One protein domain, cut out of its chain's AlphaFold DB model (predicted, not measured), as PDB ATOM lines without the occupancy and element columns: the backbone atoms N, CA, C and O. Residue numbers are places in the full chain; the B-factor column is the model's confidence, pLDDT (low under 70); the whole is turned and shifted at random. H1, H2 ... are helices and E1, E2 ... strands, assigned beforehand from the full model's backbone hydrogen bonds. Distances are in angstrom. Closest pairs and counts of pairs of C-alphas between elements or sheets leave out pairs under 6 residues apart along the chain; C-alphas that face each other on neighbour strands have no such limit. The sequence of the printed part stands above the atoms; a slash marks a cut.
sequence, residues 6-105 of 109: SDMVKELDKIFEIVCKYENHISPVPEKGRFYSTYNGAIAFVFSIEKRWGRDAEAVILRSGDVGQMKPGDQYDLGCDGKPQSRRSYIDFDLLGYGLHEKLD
ATOM      1  N   SER A   6     -57.463   8.158  -2.901       68.69
ATOM      2  CA  SER A   6     -56.986   9.546  -2.926       68.69
ATOM      3  C   SER A   6     -55.801   9.793  -3.860       68.69
ATOM      4  O   SER A   6     -55.654  10.900  -4.367       68.69
ATOM      5  N   ASP A   7     -54.940   8.795  -4.050       68.69
ATOM      6  CA  ASP A   7     -53.714   8.940  -4.839       68.69
ATOM      7  C   ASP A   7     -54.041   8.838  -6.332       68.69
ATOM      8  O   ASP A   7     -53.567   9.638  -7.130       68.69
ATOM      9  N   MET A   8     -54.975   7.948  -6.672       67.88
ATOM     10  CA  MET A   8     -55.492   7.776  -8.029       67.88
ATOM     11  C   MET A   8     -56.188   9.039  -8.563       67.88
ATOM     12  O   MET A   8     -56.002   9.400  -9.720       67.88
ATOM     13  N   VAL A   9     -56.967   9.741  -7.730       74.12
ATOM     14  CA  VAL A   9     -57.634  10.993  -8.141       74.12
ATOM     15  C   VAL A   9     -56.608  12.084  -8.468       74.12
ATOM     16  O   VAL A   9     -56.739  12.756  -9.484       74.12
ATOM     17  N   LYS A  10     -55.542  12.208  -7.668       74.06
ATOM     18  CA  LYS A  10     -54.477  13.197  -7.909       74.06
ATOM     19  C   LYS A  10     -53.697  12.931  -9.193       74.06
ATOM     20  O   LYS A  10     -53.271  13.879  -9.850       74.06
ATOM     21  N   GLU A  11     -53.475  11.664  -9.535       71.25
ATOM     22  CA  GLU A  11     -52.830  11.319 -10.802       71.25
ATOM     23  C   GLU A  11     -53.725  11.675 -11.992       71.25
ATOM     24  O   GLU A  11     -53.248  12.295 -12.942       71.25
ATOM     25  N   LEU A  12     -55.027  11.384 -11.910       74.38
ATOM     26  CA  LEU A  12     -55.985  11.728 -12.963       74.38
ATOM     27  C   LEU A  12     -56.089  13.238 -13.208       74.38
ATOM     28  O   LEU A  12     -56.051  13.655 -14.364       74.38
ATOM     29  N   ASP A  13     -56.161  14.052 -12.152       80.00
ATOM     30  CA  ASP A  13     -56.214  15.518 -12.281       80.00
ATOM     31  C   ASP A  13     -54.985  16.058 -13.021       80.00
ATOM     32  O   ASP A  13     -55.083  16.903 -13.908       80.00
ATOM     33  N   LYS A  14     -53.811  15.502 -12.723       74.06
ATOM     34  CA  LYS A  14     -52.563  15.901 -13.372       74.06
ATOM     35  C   LYS A  14     -52.493  15.487 -14.836       74.06
ATOM     36  O   LYS A  14     -52.021  16.248 -15.680       74.06
ATOM     37  N   ILE A  15     -52.925  14.266 -15.142       75.69
ATOM     38  CA  ILE A  15     -53.029  13.795 -16.524       75.69
ATOM     39  C   ILE A  15     -53.956  14.730 -17.297       75.69
ATOM     40  O   ILE A  15     -53.625  15.133 -18.410       75.69
ATOM     41  N   PHE A  16     -55.079  15.116 -16.693       81.06
ATOM     42  CA  PHE A  16     -56.017  16.054 -17.285       81.06
ATOM     43  C   PHE A  16     -55.376  17.426 -17.533       81.06
ATOM     44  O   PHE A  16     -55.488  17.947 -18.639       81.06
ATOM     45  N   GLU A  17     -54.617  17.971 -16.577       82.88
ATOM     46  CA  GLU A  17     -53.863  19.219 -16.771       82.88
ATOM     47  C   GLU A  17     -52.872  19.132 -17.937       82.88
ATOM     48  O   GLU A  17     -52.803  20.046 -18.761       82.88
ATOM     49  N   ILE A  18     -52.122  18.029 -18.035       80.00
ATOM     50  CA  ILE A  18     -51.188  17.791 -19.140       80.00
ATOM     51  C   ILE A  18     -51.949  17.732 -20.469       80.00
ATOM     52  O   ILE A  18     -51.585  18.430 -21.414       80.00
ATOM     53  N   VAL A  19     -53.019  16.939 -20.543       78.62
ATOM     54  CA  VAL A  19     -53.827  16.796 -21.761       78.62
ATOM     55  C   VAL A  19     -54.418  18.138 -22.177       78.62
ATOM     56  O   VAL A  19     -54.268  18.511 -23.331       78.62
ATOM     57  N   CYS A  20     -55.007  18.905 -21.259       84.75
ATOM     58  CA  CYS A  20     -55.559  20.224 -21.568       84.75
ATOM     59  C   CYS A  20     -54.481  21.216 -22.015       84.75
ATOM     60  O   CYS A  20     -54.702  21.996 -22.940       84.75
ATOM     61  N   LYS A  21     -53.299  21.191 -21.388       84.88
ATOM     62  CA  LYS A  21     -52.196  22.086 -21.757       84.88
ATOM     63  C   LYS A  21     -51.654  21.792 -23.159       84.88
ATOM     64  O   LYS A  21     -51.206  22.717 -23.835       84.88
ATOM     65  N   TYR A  22     -51.700  20.534 -23.593       80.06
ATOM     66  CA  TYR A  22     -51.078  20.074 -24.838       80.06
ATOM     67  C   TYR A  22     -52.058  19.395 -25.807       80.06
ATOM     68  O   TYR A  22     -51.633  18.622 -26.660       80.06
ATOM     69  N   GLU A  23     -53.355  19.698 -25.717       81.38
ATOM     70  CA  GLU A  23     -54.428  18.994 -26.442       81.38
ATOM     71  C   GLU A  23     -54.226  18.983 -27.965       81.38
ATOM     72  O   GLU A  23     -54.536  18.006 -28.641       81.38
ATOM     73  N   ASN A  24     -53.643  20.057 -28.499       82.31
ATOM     74  CA  ASN A  24     -53.379  20.226 -29.928       82.31
ATOM     75  C   ASN A  24     -51.903  20.013 -30.303       82.31
ATOM     76  O   ASN A  24     -51.516  20.246 -31.448       82.31
ATOM     77  N   HIS A  25     -51.056  19.623 -29.347       83.12
ATOM     78  CA  HIS A  25     -49.626  19.475 -29.576       83.12
ATOM     79  C   HIS A  25     -49.296  18.094 -30.161       83.12
ATOM     80  O   HIS A  25     -49.796  17.063 -29.710       83.12
ATOM     81  N   ILE A  26     -48.393  18.063 -31.143       83.44
ATOM     82  CA  ILE A  26     -47.859  16.830 -31.727       83.44
ATOM     83  C   ILE A  26     -46.421  16.684 -31.242       83.44
ATOM     84  O   ILE A  26     -45.596  17.561 -31.490       83.44
ATOM     85  N   SER A  27     -46.120  15.587 -30.545       85.38
ATOM     86  CA  SER A  27     -44.759  15.313 -30.077       85.38
ATOM     87  C   SER A  27     -43.764  15.341 -31.250       85.38
ATOM     88  O   SER A  27     -44.063  14.810 -32.324       85.38
ATOM     89  N   PRO A  28     -42.591  15.974 -31.078       88.25
ATOM     90  CA  PRO A  28     -41.601  16.069 -32.131       88.25
ATOM     91  C   PRO A  28     -40.967  14.705 -32.392       88.25
ATOM     92  O   PRO A  28     -40.798  13.889 -31.484       88.25
ATOM     93  N   VAL A  29     -40.532  14.501 -33.633       88.38
ATOM     94  CA  VAL A  29     -39.711  13.343 -33.996       88.38
ATOM     95  C   VAL A  29     -38.373  13.428 -33.244       88.38
ATOM     96  O   VAL A  29     -37.721  14.478 -33.291       88.38
ATOM     97  N   PRO A  30     -37.940  12.363 -32.546       88.62
ATOM     98  CA  PRO A  30     -36.682  12.371 -31.808       88.62
ATOM     99  C   PRO A  30     -35.467  12.562 -32.718       88.62
ATOM    100  O   PRO A  30     -35.246  11.792 -33.652       88.62
ATOM    101  N   GLU A  31     -34.619  13.537 -32.396       88.50
ATOM    102  CA  GLU A  31     -33.328  13.747 -33.051       88.50
ATOM    103  C   GLU A  31     -32.178  13.445 -32.085       88.50
ATOM    104  O   GLU A  31     -32.148  13.931 -30.953       88.50
ATOM    105  N   LYS A  32     -31.185  12.672 -32.543       87.94
ATOM    106  CA  LYS A  32     -30.006  12.332 -31.734       87.94
ATOM    107  C   LYS A  32     -29.213  13.579 -31.348       87.94
ATOM    108  O   LYS A  32     -29.000  14.466 -32.174       87.94
ATOM    109  N   GLY A  33     -28.690  13.592 -30.125       88.56
ATOM    110  CA  GLY A  33     -27.830  14.665 -29.635       88.56
ATOM    111  C   GLY A  33     -28.588  15.948 -29.302       88.56
ATOM    112  O   GLY A  33     -27.981  17.016 -29.264       88.56
ATOM    113  N   ARG A  34     -29.908  15.869 -29.103       92.25
ATOM    114  CA  ARG A  34     -30.766  17.028 -28.838       92.25
ATOM    115  C   ARG A  34     -31.429  16.935 -27.471       92.25
ATOM    116  O   ARG A  34     -31.667  15.849 -26.941       92.25
ATOM    117  N   PHE A  35     -31.722  18.108 -26.921       93.62
ATOM    118  CA  PHE A  35     -32.432  18.278 -25.664       93.62
ATOM    119  C   PHE A  35     -33.893  18.597 -25.939       93.62
ATOM    120  O   PHE A  35     -34.214  19.288 -26.906       93.62
ATOM    121  N   TYR A  36     -34.765  18.118 -25.067       93.44
ATOM    122  CA  TYR A  36     -36.196  18.343 -25.162       93.44
ATOM    123  C   TYR A  36     -36.782  18.586 -23.779       93.44
ATOM    124  O   TYR A  36     -36.320  18.005 -22.795       93.44
ATOM    125  N   SER A  37     -37.832  19.397 -23.705       91.56
ATOM    126  CA  SER A  37     -38.747  19.350 -22.570       91.56
ATOM    127  C   SER A  37     -39.754  18.225 -22.790       91.56
ATOM    128  O   SER A  37     -40.231  18.045 -23.911       91.56
ATOM    129  N   THR A  38     -40.149  17.517 -21.744       89.38
ATOM    130  CA  THR A  38     -41.304  16.611 -21.781       89.38
ATOM    131  C   THR A  38     -42.585  17.351 -21.397       89.38
ATOM    132  O   THR A  38     -42.548  18.462 -20.858       89.38
ATOM    133  N   TYR A  39     -43.741  16.727 -21.615       86.56
ATOM    134  CA  TYR A  39     -45.025  17.308 -21.219       86.56
ATOM    135  C   TYR A  39     -45.138  17.578 -19.710       86.56
ATOM    136  O   TYR A  39     -45.724  18.585 -19.307       86.56
ATOM    137  N   ASN A  40     -44.512  16.752 -18.868       82.69
ATOM    138  CA  ASN A  40     -44.470  16.972 -17.419       82.69
ATOM    139  C   ASN A  40     -43.398  17.983 -16.947       82.69
ATOM    140  O   ASN A  40     -43.207  18.143 -15.740       82.69
ATOM    141  N   GLY A  41     -42.701  18.650 -17.873       85.56
ATOM    142  CA  GLY A  41     -41.691  19.668 -17.571       85.56
ATOM    143  C   GLY A  41     -40.300  19.122 -17.235       85.56
ATOM    144  O   GLY A  41     -39.437  19.891 -16.809       85.56
ATOM    145  N   ALA A  42     -40.057  17.820 -17.410       89.06
ATOM    146  CA  ALA A  42     -38.712  17.260 -17.324       89.06
ATOM    147  C   ALA A  42     -37.852  17.722 -18.511       89.06
ATOM    148  O   ALA A  42     -38.367  18.076 -19.571       89.06
ATOM    149  N   ILE A  43     -36.532  17.690 -18.338       91.88
ATOM    150  CA  ILE A  43     -35.575  17.875 -19.435       91.88
ATOM    151  C   ILE A  43     -35.003  16.510 -19.780       91.88
ATOM    152  O   ILE A  43     -34.442  15.840 -18.911       91.88
ATOM    153  N   ALA A  44     -35.121  16.125 -21.045       92.44
ATOM    154  CA  ALA A  44     -34.607  14.881 -21.587       92.44
ATOM    155  C   ALA A  44     -33.515  15.151 -22.630       92.44
ATOM    156  O   ALA A  44     -33.588  16.120 -23.387       92.44
ATOM    157  N   PHE A  45     -32.518  14.273 -22.689       92.81
ATOM    158  CA  PHE A  45     -31.541  14.225 -23.771       92.81
ATOM    159  C   PHE A  45     -31.743  12.960 -24.591       92.81
ATOM    160  O   PHE A  45     -31.785  11.858 -24.042       92.81
ATOM    161  N   VAL A  46     -31.861  13.127 -25.907       91.12
ATOM    162  CA  VAL A  46     -32.064  12.022 -26.840       91.12
ATOM    163  C   VAL A  46     -30.718  11.538 -27.352       91.12
ATOM    164  O   VAL A  46     -29.952  12.276 -27.977       91.12
ATOM    165  N   PHE A  47     -30.454  10.260 -27.138       87.56
ATOM    166  CA  PHE A  47     -29.311   9.553 -27.685       87.56
ATOM    167  C   PHE A  47     -29.799   8.339 -28.469       87.56
ATOM    168  O   PHE A  47     -30.991   8.111 -28.672       87.56
ATOM    169  N   SER A  48     -28.877   7.570 -29.026       75.69
ATOM    170  CA  SER A  48     -29.264   6.334 -29.688       75.69
ATOM    171  C   SER A  48     -28.359   5.214 -29.310       75.69
ATOM    172  O   SER A  48     -27.139   5.347 -29.356       75.69
ATOM    173  N   ILE A  49     -29.002   4.099 -29.024       64.56
ATOM    174  CA  ILE A  49     -28.347   2.825 -28.869       64.56
ATOM    175  C   ILE A  49     -28.591   2.055 -30.159       64.56
ATOM    176  O   ILE A  49     -29.736   1.868 -30.570       64.56
ATOM    177  N   GLU A  50     -27.525   1.604 -30.815       56.72
ATOM    178  CA  GLU A  50     -27.665   0.587 -31.853       56.72
ATOM    179  C   GLU A  50     -28.217  -0.686 -31.208       56.72
ATOM    180  O   GLU A  50     -27.501  -1.441 -30.546       56.72
ATOM    181  N   LYS A  51     -29.518  -0.939 -31.370       54.88
ATOM    182  CA  LYS A  51     -30.099  -2.236 -31.021       54.88
ATOM    183  C   LYS A  51     -30.049  -3.143 -32.246       54.88
ATOM    184  O   LYS A  51     -30.452  -2.746 -33.335       54.88
ATOM    185  N   ARG A  52     -29.654  -4.405 -32.026       47.19
ATOM    186  CA  ARG A  52     -29.626  -5.521 -33.003       47.19
ATOM    187  C   ARG A  52     -30.912  -5.705 -33.831       47.19
ATOM    188  O   ARG A  52     -30.883  -6.441 -34.809       47.19
ATOM    189  N   TRP A  53     -32.017  -5.071 -33.434       53.06
ATOM    190  CA  TRP A  53     -33.341  -5.176 -34.051       53.06
ATOM    191  C   TRP A  53     -34.014  -3.816 -34.303       53.06
ATOM    192  O   TRP A  53     -35.236  -3.739 -34.283       53.06
ATOM    193  N   GLY A  54     -33.232  -2.749 -34.504       52.97
ATOM    194  CA  GLY A  54     -33.734  -1.497 -35.086       52.97
ATOM    195  C   GLY A  54     -34.769  -0.747 -34.245       52.97
ATOM    196  O   GLY A  54     -35.847  -0.454 -34.746       52.97
ATOM    197  N   ARG A  55     -34.468  -0.436 -32.974       59.22
ATOM    198  CA  ARG A  55     -35.264   0.579 -32.262       59.22
ATOM    199  C   ARG A  55     -34.684   1.965 -32.490       59.22
ATOM    200  O   ARG A  55     -33.471   2.155 -32.396       59.22
ATOM    201  N   ASP A  56     -35.586   2.898 -32.738       67.25
ATOM    202  CA  ASP A  56     -35.311   4.301 -32.985       67.25
ATOM    203  C   ASP A  56     -35.234   5.056 -31.655       67.25
ATOM    204  O   ASP A  56     -36.234   5.212 -30.976       67.25
ATOM    205  N   ALA A  57     -34.036   5.532 -31.309       75.50
ATOM    206  CA  ALA A  57     -33.741   6.474 -30.222       75.50
ATOM    207  C   ALA A  57     -34.116   6.077 -28.767       75.50
ATOM    208  O   ALA A  57     -35.112   5.426 -28.464       75.50
ATOM    209  N   GLU A  58     -33.291   6.528 -27.823       86.81
ATOM    210  CA  GLU A  58     -33.565   6.477 -26.382       86.81
ATOM    211  C   GLU A  58     -33.441   7.883 -25.796       86.81
ATOM    212  O   GLU A  58     -32.655   8.702 -26.282       86.81
ATOM    213  N   ALA A  59     -34.201   8.167 -24.744       87.94
ATOM    214  CA  ALA A  59     -34.068   9.395 -23.971       87.94
ATOM    215  C   ALA A  59     -33.565   9.097 -22.560       87.94
ATOM    216  O   ALA A  59     -33.961   8.103 -21.956       87.94
ATOM    217  N   VAL A  60     -32.725   9.989 -22.030       90.56
ATOM    218  CA  VAL A  60     -32.340  10.030 -20.614       90.56
ATOM    219  C   VAL A  60     -32.870  11.307 -19.973       90.56
ATOM    220  O   VAL A  60     -32.696  12.401 -20.515       90.56
ATOM    221  N   ILE A  61     -33.503  11.184 -18.808       90.44
ATOM    222  CA  ILE A  61     -33.945  12.332 -18.016       90.44
ATOM    223  C   ILE A  61     -32.731  12.990 -17.368       90.44
ATOM    224  O   ILE A  61     -31.983  12.363 -16.625       90.44
ATOM    225  N   LEU A  62     -32.545  14.279 -17.616       89.44
ATOM    226  CA  LEU A  62     -31.486  15.085 -17.005       89.44
ATOM    227  C   LEU A  62     -31.993  15.881 -15.806       89.44
ATOM    228  O   LEU A  62     -31.258  16.116 -14.849       89.44
ATOM    229  N   ARG A  63     -33.263  16.284 -15.847       89.81
ATOM    230  CA  ARG A  63     -33.940  16.983 -14.757       89.81
ATOM    231  C   ARG A  63     -35.370  16.488 -14.675       89.81
ATOM    232  O   ARG A  63     -36.069  16.516 -15.681       89.81
ATOM    233  N   SER A  64     -35.809  16.095 -13.485       82.75
ATOM    234  CA  SER A  64     -37.210  15.756 -13.237       82.75
ATOM    235  C   SER A  64     -38.106  16.983 -13.369       82.75
ATOM    236  O   SER A  64     -37.749  18.073 -12.918       82.75
ATOM    237  N   GLY A  65     -39.274  16.779 -13.973       76.19
ATOM    238  CA  GLY A  65     -40.372  17.736 -13.930       76.19
ATOM    239  C   GLY A  65     -41.119  17.680 -12.598       76.19
ATOM    240  O   GLY A  65     -40.638  17.101 -11.621       76.19
ATOM    241  N   ASP A  66     -42.340  18.210 -12.575       67.38
ATOM    242  CA  ASP A  66     -43.158  18.337 -11.359       67.38
ATOM    243  C   ASP A  66     -43.730  16.996 -10.844       67.38
ATOM    244  O   ASP A  66     -44.718  16.967 -10.109       67.38
ATOM    245  N   VAL A  67     -43.174  15.841 -11.235       60.06
ATOM    246  CA  VAL A  67     -43.667  14.507 -10.846       60.06
ATOM    247  C   VAL A  67     -42.530  13.620 -10.361       60.06
ATOM    248  O   VAL A  67     -41.586  13.348 -11.096       60.06
ATOM    249  N   GLY A  68     -42.685  13.065  -9.158       54.78
ATOM    250  CA  GLY A  68     -41.758  12.101  -8.554       54.78
ATOM    251  C   GLY A  68     -41.741  10.703  -9.188       54.78
ATOM    252  O   GLY A  68     -41.230   9.782  -8.557       54.78
ATOM    253  N   GLN A  69     -42.300  10.527 -10.390       63.62
ATOM    254  CA  GLN A  69     -42.266   9.248 -11.107       63.62
ATOM    255  C   GLN A  69     -40.992   9.078 -11.955       63.62
ATOM    256  O   GLN A  69     -40.526   7.955 -12.107       63.62
ATOM    257  N   MET A  70     -40.388  10.173 -12.435       70.19
ATOM    258  CA  MET A  70     -39.107  10.140 -13.146       70.19
ATOM    259  C   MET A  70     -38.013  10.815 -12.339       70.19
ATOM    260  O   MET A  70     -38.194  11.917 -11.814       70.19
ATOM    261  N   LYS A  71     -36.855  10.175 -12.277       81.44
ATOM    262  CA  LYS A  71     -35.641  10.682 -11.649       81.44
ATOM    263  C   LYS A  71     -34.613  11.053 -12.712       81.44
ATOM    264  O   LYS A  71     -34.608  10.470 -13.797       81.44
ATOM    265  N   PRO A  72     -33.701  11.993 -12.415       88.94
ATOM    266  CA  PRO A  72     -32.540  12.197 -13.264       88.94
ATOM    267  C   PRO A  72     -31.773  10.877 -13.411       88.94
ATOM    268  O   PRO A  72     -31.508  10.197 -12.420       88.94
ATOM    269  N   GLY A  73     -31.437  10.521 -14.647       86.62
ATOM    270  CA  GLY A  73     -30.808   9.260 -15.022       86.62
ATOM    271  C   GLY A  73     -31.773   8.190 -15.536       86.62
ATOM    272  O   GLY A  73     -31.299   7.233 -16.148       86.62
ATOM    273  N   ASP A  74     -33.089   8.345 -15.353       85.69
ATOM    274  CA  ASP A  74     -34.064   7.401 -15.905       85.69
ATOM    275  C   ASP A  74     -34.009   7.402 -17.436       85.69
ATOM    276  O   ASP A  74     -33.880   8.455 -18.067       85.69
ATOM    277  N   GLN A  75     -34.111   6.210 -18.027       85.69
ATOM    278  CA  GLN A  75     -34.042   5.997 -19.472       85.69
ATOM    279  C   GLN A  75     -35.309   5.323 -19.987       85.69
ATOM    280  O   GLN A  75     -35.853   4.430 -19.333       85.69
ATOM    281  N   TYR A  76     -35.760   5.723 -21.176       81.69
ATOM    282  CA  TYR A  76     -36.908   5.109 -21.837       81.69
ATOM    283  C   TYR A  76     -36.745   5.063 -23.359       81.69
ATOM    284  O   TYR A  76     -36.150   5.947 -23.980       81.69
ATOM    285  N   ASP A  77     -37.285   3.990 -23.944       83.12
ATOM    286  CA  ASP A  77     -37.345   3.776 -25.390       83.12
ATOM    287  C   ASP A  77     -38.340   4.767 -26.006       83.12
ATOM    288  O   ASP A  77     -39.452   4.906 -25.492       83.12
ATOM    289  N   LEU A  78     -37.976   5.412 -27.114       81.81
ATOM    290  CA  LEU A  78     -38.864   6.320 -27.838       81.81
ATOM    291  C   LEU A  78     -39.469   5.650 -29.076       81.81
ATOM    292  O   LEU A  78     -38.903   4.737 -29.672       81.81
ATOM    293  N   GLY A  79     -40.664   6.095 -29.451       81.19
ATOM    294  CA  GLY A  79     -41.248   5.854 -30.760       81.19
ATOM    295  C   GLY A  79     -40.856   6.946 -31.746       81.19
ATOM    296  O   GLY A  79     -40.353   8.005 -31.369       81.19
ATOM    297  N   CYS A  80     -41.147   6.715 -33.027       81.19
ATOM    298  CA  CYS A  80     -40.936   7.706 -34.084       81.19
ATOM    299  C   CYS A  80     -41.727   9.007 -33.838       81.19
ATOM    300  O   CYS A  80     -41.377  10.054 -34.371       81.19
ATOM    301  N   ASP A  81     -42.786   8.936 -33.032       81.94
ATOM    302  CA  ASP A  81     -43.636  10.051 -32.623       81.94
ATOM    303  C   ASP A  81     -43.116  10.792 -31.380       81.94
ATOM    304  O   ASP A  81     -43.790  11.691 -30.894       81.94
ATOM    305  N   GLY A  82     -41.964  10.411 -30.822       82.44
ATOM    306  CA  GLY A  82     -41.404  11.035 -29.621       82.44
ATOM    307  C   GLY A  82     -42.128  10.686 -28.325       82.44
ATOM    308  O   GLY A  82     -41.861  11.302 -27.288       82.44
ATOM    309  N   LYS A  83     -43.016   9.689 -28.347       84.38
ATOM    310  CA  LYS A  83     -43.624   9.131 -27.137       84.38
ATOM    311  C   LYS A  83     -42.830   7.923 -26.646       84.38
ATOM    312  O   LYS A  83     -42.226   7.218 -27.454       84.38
ATOM    313  N   PRO A  84     -42.813   7.649 -25.333       81.31
ATOM    314  CA  PRO A  84     -42.220   6.421 -24.820       81.31
ATOM    315  C   PRO A  84     -42.933   5.182 -25.384       81.31
ATOM    316  O   PRO A  84     -44.161   5.092 -25.359       81.31
ATOM    317  N   GLN A  85     -42.174   4.182 -25.825       77.12
ATOM    318  CA  GLN A  85     -42.725   2.865 -26.138       77.12
ATOM    319  C   GLN A  85     -42.771   2.016 -24.867       77.12
ATOM    320  O   GLN A  85     -41.738   1.575 -24.359       77.12
ATOM    321  N   SER A  86     -43.965   1.733 -24.347       62.62
ATOM    322  CA  SER A  86     -44.093   0.712 -23.307       62.62
ATOM    323  C   SER A  86     -43.968  -0.686 -23.929       62.62
ATOM    324  O   SER A  86     -44.413  -0.951 -25.046       62.62
ATOM    325  N   ARG A  87     -43.410  -1.648 -23.181       56.00
ATOM    326  CA  ARG A  87     -43.446  -3.073 -23.573       56.00
ATOM    327  C   ARG A  87     -44.847  -3.696 -23.454       56.00
ATOM    328  O   ARG A  87     -44.999  -4.884 -23.733       56.00
ATOM    329  N   ARG A  88     -45.853  -2.948 -22.991       48.19
ATOM    330  CA  ARG A  88     -47.222  -3.425 -22.759       48.19
ATOM    331  C   ARG A  88     -48.204  -2.390 -23.287       48.19
ATOM    332  O   ARG A  88     -48.418  -1.363 -22.662       48.19
ATOM    333  N   SER A  89     -48.783  -2.709 -24.433       39.56
ATOM    334  CA  SER A  89     -49.735  -1.963 -25.258       39.56
ATOM    335  C   SER A  89     -51.081  -1.654 -24.580       39.56
ATOM    336  O   SER A  89     -52.146  -1.942 -25.118       39.56
ATOM    337  N   TYR A  90     -51.035  -1.046 -23.401       39.84
ATOM    338  CA  TYR A  90     -52.150  -0.336 -22.799       39.84
ATOM    339  C   TYR A  90     -51.774   1.138 -22.724       39.84
ATOM    340  O   TYR A  90     -50.605   1.484 -22.551       39.84
ATOM    341  N   ILE A  91     -52.771   1.995 -22.913       47.91
ATOM    342  CA  ILE A  91     -52.668   3.435 -22.707       47.91
ATOM    343  C   ILE A  91     -52.443   3.630 -21.203       47.91
ATOM    344  O   ILE A  91     -53.392   3.816 -20.448       47.91
ATOM    345  N   ASP A  92     -51.200   3.478 -20.749       55.50
ATOM    346  CA  ASP A  92     -50.802   3.896 -19.412       55.50
ATOM    347  C   ASP A  92     -50.784   5.414 -19.451       55.50
ATOM    348  O   ASP A  92     -49.983   6.021 -20.166       55.50
ATOM    349  N   PHE A  93     -51.713   6.037 -18.736       55.22
ATOM    350  CA  PHE A  93     -51.810   7.490 -18.687       55.22
ATOM    351  C   PHE A  93     -50.529   8.138 -18.131       55.22
ATOM    352  O   PHE A  93     -50.226   9.276 -18.486       55.22
ATOM    353  N   ASP A  94     -49.722   7.383 -17.381       58.38
ATOM    354  CA  ASP A  94     -48.371   7.768 -16.964       58.38
ATOM    355  C   ASP A  94     -47.466   8.118 -18.161       58.38
ATOM    356  O   ASP A  94     -46.659   9.047 -18.093       58.38
ATOM    357  N   LEU A  95     -47.643   7.444 -19.306       63.44
ATOM    358  CA  LEU A  95     -46.823   7.636 -20.508       63.44
ATOM    359  C   LEU A  95     -47.057   8.988 -21.186       63.44
ATOM    360  O   LEU A  95     -46.158   9.493 -21.866       63.44
ATOM    361  N   LEU A  96     -48.235   9.593 -21.001       66.19
ATOM    362  CA  LEU A  96     -48.552  10.897 -21.590       66.19
ATOM    363  C   LEU A  96     -47.667  12.001 -21.008       66.19
ATOM    364  O   LEU A  96     -47.308  12.923 -21.729       66.19
ATOM    365  N   GLY A  97     -47.244  11.890 -19.746       72.25
ATOM    366  CA  GLY A  97     -46.333  12.859 -19.127       72.25
ATOM    367  C   GLY A  97     -44.884  12.767 -19.615       72.25
ATOM    368  O   GLY A  97     -44.102  13.693 -19.390       72.25
ATOM    369  N   TYR A  98     -44.523  11.673 -20.284       78.00
ATOM    370  CA  TYR A  98     -43.146  11.330 -20.654       78.00
ATOM    371  C   TYR A  98     -42.815  11.594 -22.127       78.00
ATOM    372  O   TYR A  98     -41.653  11.499 -22.530       78.00
ATOM    373  N   GLY A  99     -43.826  11.922 -22.936       85.31
ATOM    374  CA  GLY A  99     -43.631  12.310 -24.329       85.31
ATOM    375  C   GLY A  99     -42.822  13.600 -24.457       85.31
ATOM    376  O   GLY A  99     -42.916  14.497 -23.612       85.31
ATOM    377  N   LEU A 100     -42.034  13.688 -25.529       89.50
ATOM    378  CA  LEU A 100     -41.335  14.917 -25.889       89.50
ATOM    379  C   LEU A 100     -42.363  15.999 -26.253       89.50
ATOM    380  O   LEU A 100     -43.364  15.717 -26.917       89.50
ATOM    381  N   HIS A 101     -42.099  17.224 -25.814       90.44
ATOM    382  CA  HIS A 101     -42.913  18.405 -26.071       90.44
ATOM    383  C   HIS A 101     -42.153  19.370 -26.983       90.44
ATOM    384  O   HIS A 101     -42.405  19.416 -28.179       90.44
ATOM    385  N   GLU A 102     -41.158  20.077 -26.458       90.94
ATOM    386  CA  GLU A 102     -40.447  21.119 -27.191       90.94
ATOM    387  C   GLU A 102     -38.968  20.765 -27.314       90.94
ATOM    388  O   GLU A 102     -38.340  20.336 -26.344       90.94
ATOM    389  N   LYS A 103     -38.401  20.943 -28.512       92.62
ATOM    390  CA  LYS A 103     -36.957  20.839 -28.730       92.62
ATOM    391  C   LYS A 103     -36.283  22.073 -28.142       92.62
ATOM    392  O   LYS A 103     -36.580  23.192 -28.545       92.62
ATOM    393  N   LEU A 104     -35.348  21.859 -27.229       91.31
ATOM    394  CA  LEU A 104     -34.591  22.933 -26.603       91.31
ATOM    395  C   LEU A 104     -33.333  23.207 -27.430       91.31
ATOM    396  O   LEU A 104     -32.513  22.310 -27.644       91.31
ATOM    397  N   ASP A 105     -33.166  24.451 -27.875       87.50
ATOM    398  CA  ASP A 105     -31.962  24.887 -28.583       87.50
ATOM    399  C   ASP A 105     -30.855  25.246 -27.581       87.50
ATOM    400  O   ASP A 105     -30.573  26.407 -27.290       87.50
TER     401      ASP A 105
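This is residues 6 to 105 of the 109 residues of an uncharacterized protein of Desulfobotulus alkaliphilus (UniProt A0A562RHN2). A strongly twisted, curled sheet of five short strands, E4 E3 E2 E1 E5, makes the body, with the short helix H2 grazing it and the longer helix H1 off to one side, reaching the rest through its contact with H2. The hairpin link between E2 and E3, around Arg 52, and the first residue of H1, Ser 6, make the two ends of the longest extent. The printed part has 100 residues, with two named helices and five named strands in the order H1 E1 E2 E3 E4 H2 E5; the sheet is antiparallel throughout and the class is mixed, helices and strands, though under half of the residues, 46, are in named elements. The whole is compact, with a radius of gyration of the C-alphas of 13.2 A, and spans 43 by 32 by 27 A.

E1, residues 34 to 38, E2, residues 43 to 47, E3, residues 58 to 63, and E4, residues 75 to 77, form a meander, each strand the antiparallel neighbour of the one before. E2 and E3, a hairpin, stand at 150 degrees between their directions, with N 45 and O 60 2.9 A apart, within hydrogen-bond range. E1 and E2, also a hairpin, have N 44 and O 36 at 2.8 A. In the hairpin of E3 and E4, N 59 and O 76 are 3.1 A apart. E5, residues 100 to 104, is an edge strand antiparallel to E1, with N 37 and O 102 at 2.8 A; E4 is the other edge strand, and the two are apart. H2, residues 93 to 98, only grazes the sheet, with its residues 96 to 98. H1, residues 6 to 21, is not on the sheet, but its residues 15 to 19 alone touch H2. Their closest C-alphas, of Ile 15 and Phe 93, are 6.8 A apart, at a steep tilt of 52 degrees, the same way. In H1, 11 of 12 O i to N i+4 pairs are within hydrogen-bond range; in H2, 0 of 2 are, but 3 of 3 O i to N i+3 pairs.

E3 measures 15.7 A from C-alpha 58 at (-33.565, 6.477, -26.382) to C-alpha 63. E2 measures 13.3 A, E1 12.7 A, E5 10.5 A and E4 7.1 A. H1 begins at C-alpha 6, (-56.986, 9.546, -2.926), and measures 23.1 A; H2 measures 9.7 A. E5 ends at C-alpha 104, (-34.591, 22.933, -26.603).

The C-alphas of Ser 6 and Arg 52, the two farthest apart, are 43.4 A apart. The printed part has no cut. The links H1 to E1, E3 to E4 and E4 to H2 are long. The mean pLDDT of the printed part is 77.4; residues 6 to 8, 49 to 56, 66 to 69 and 86 to 96 are under 70.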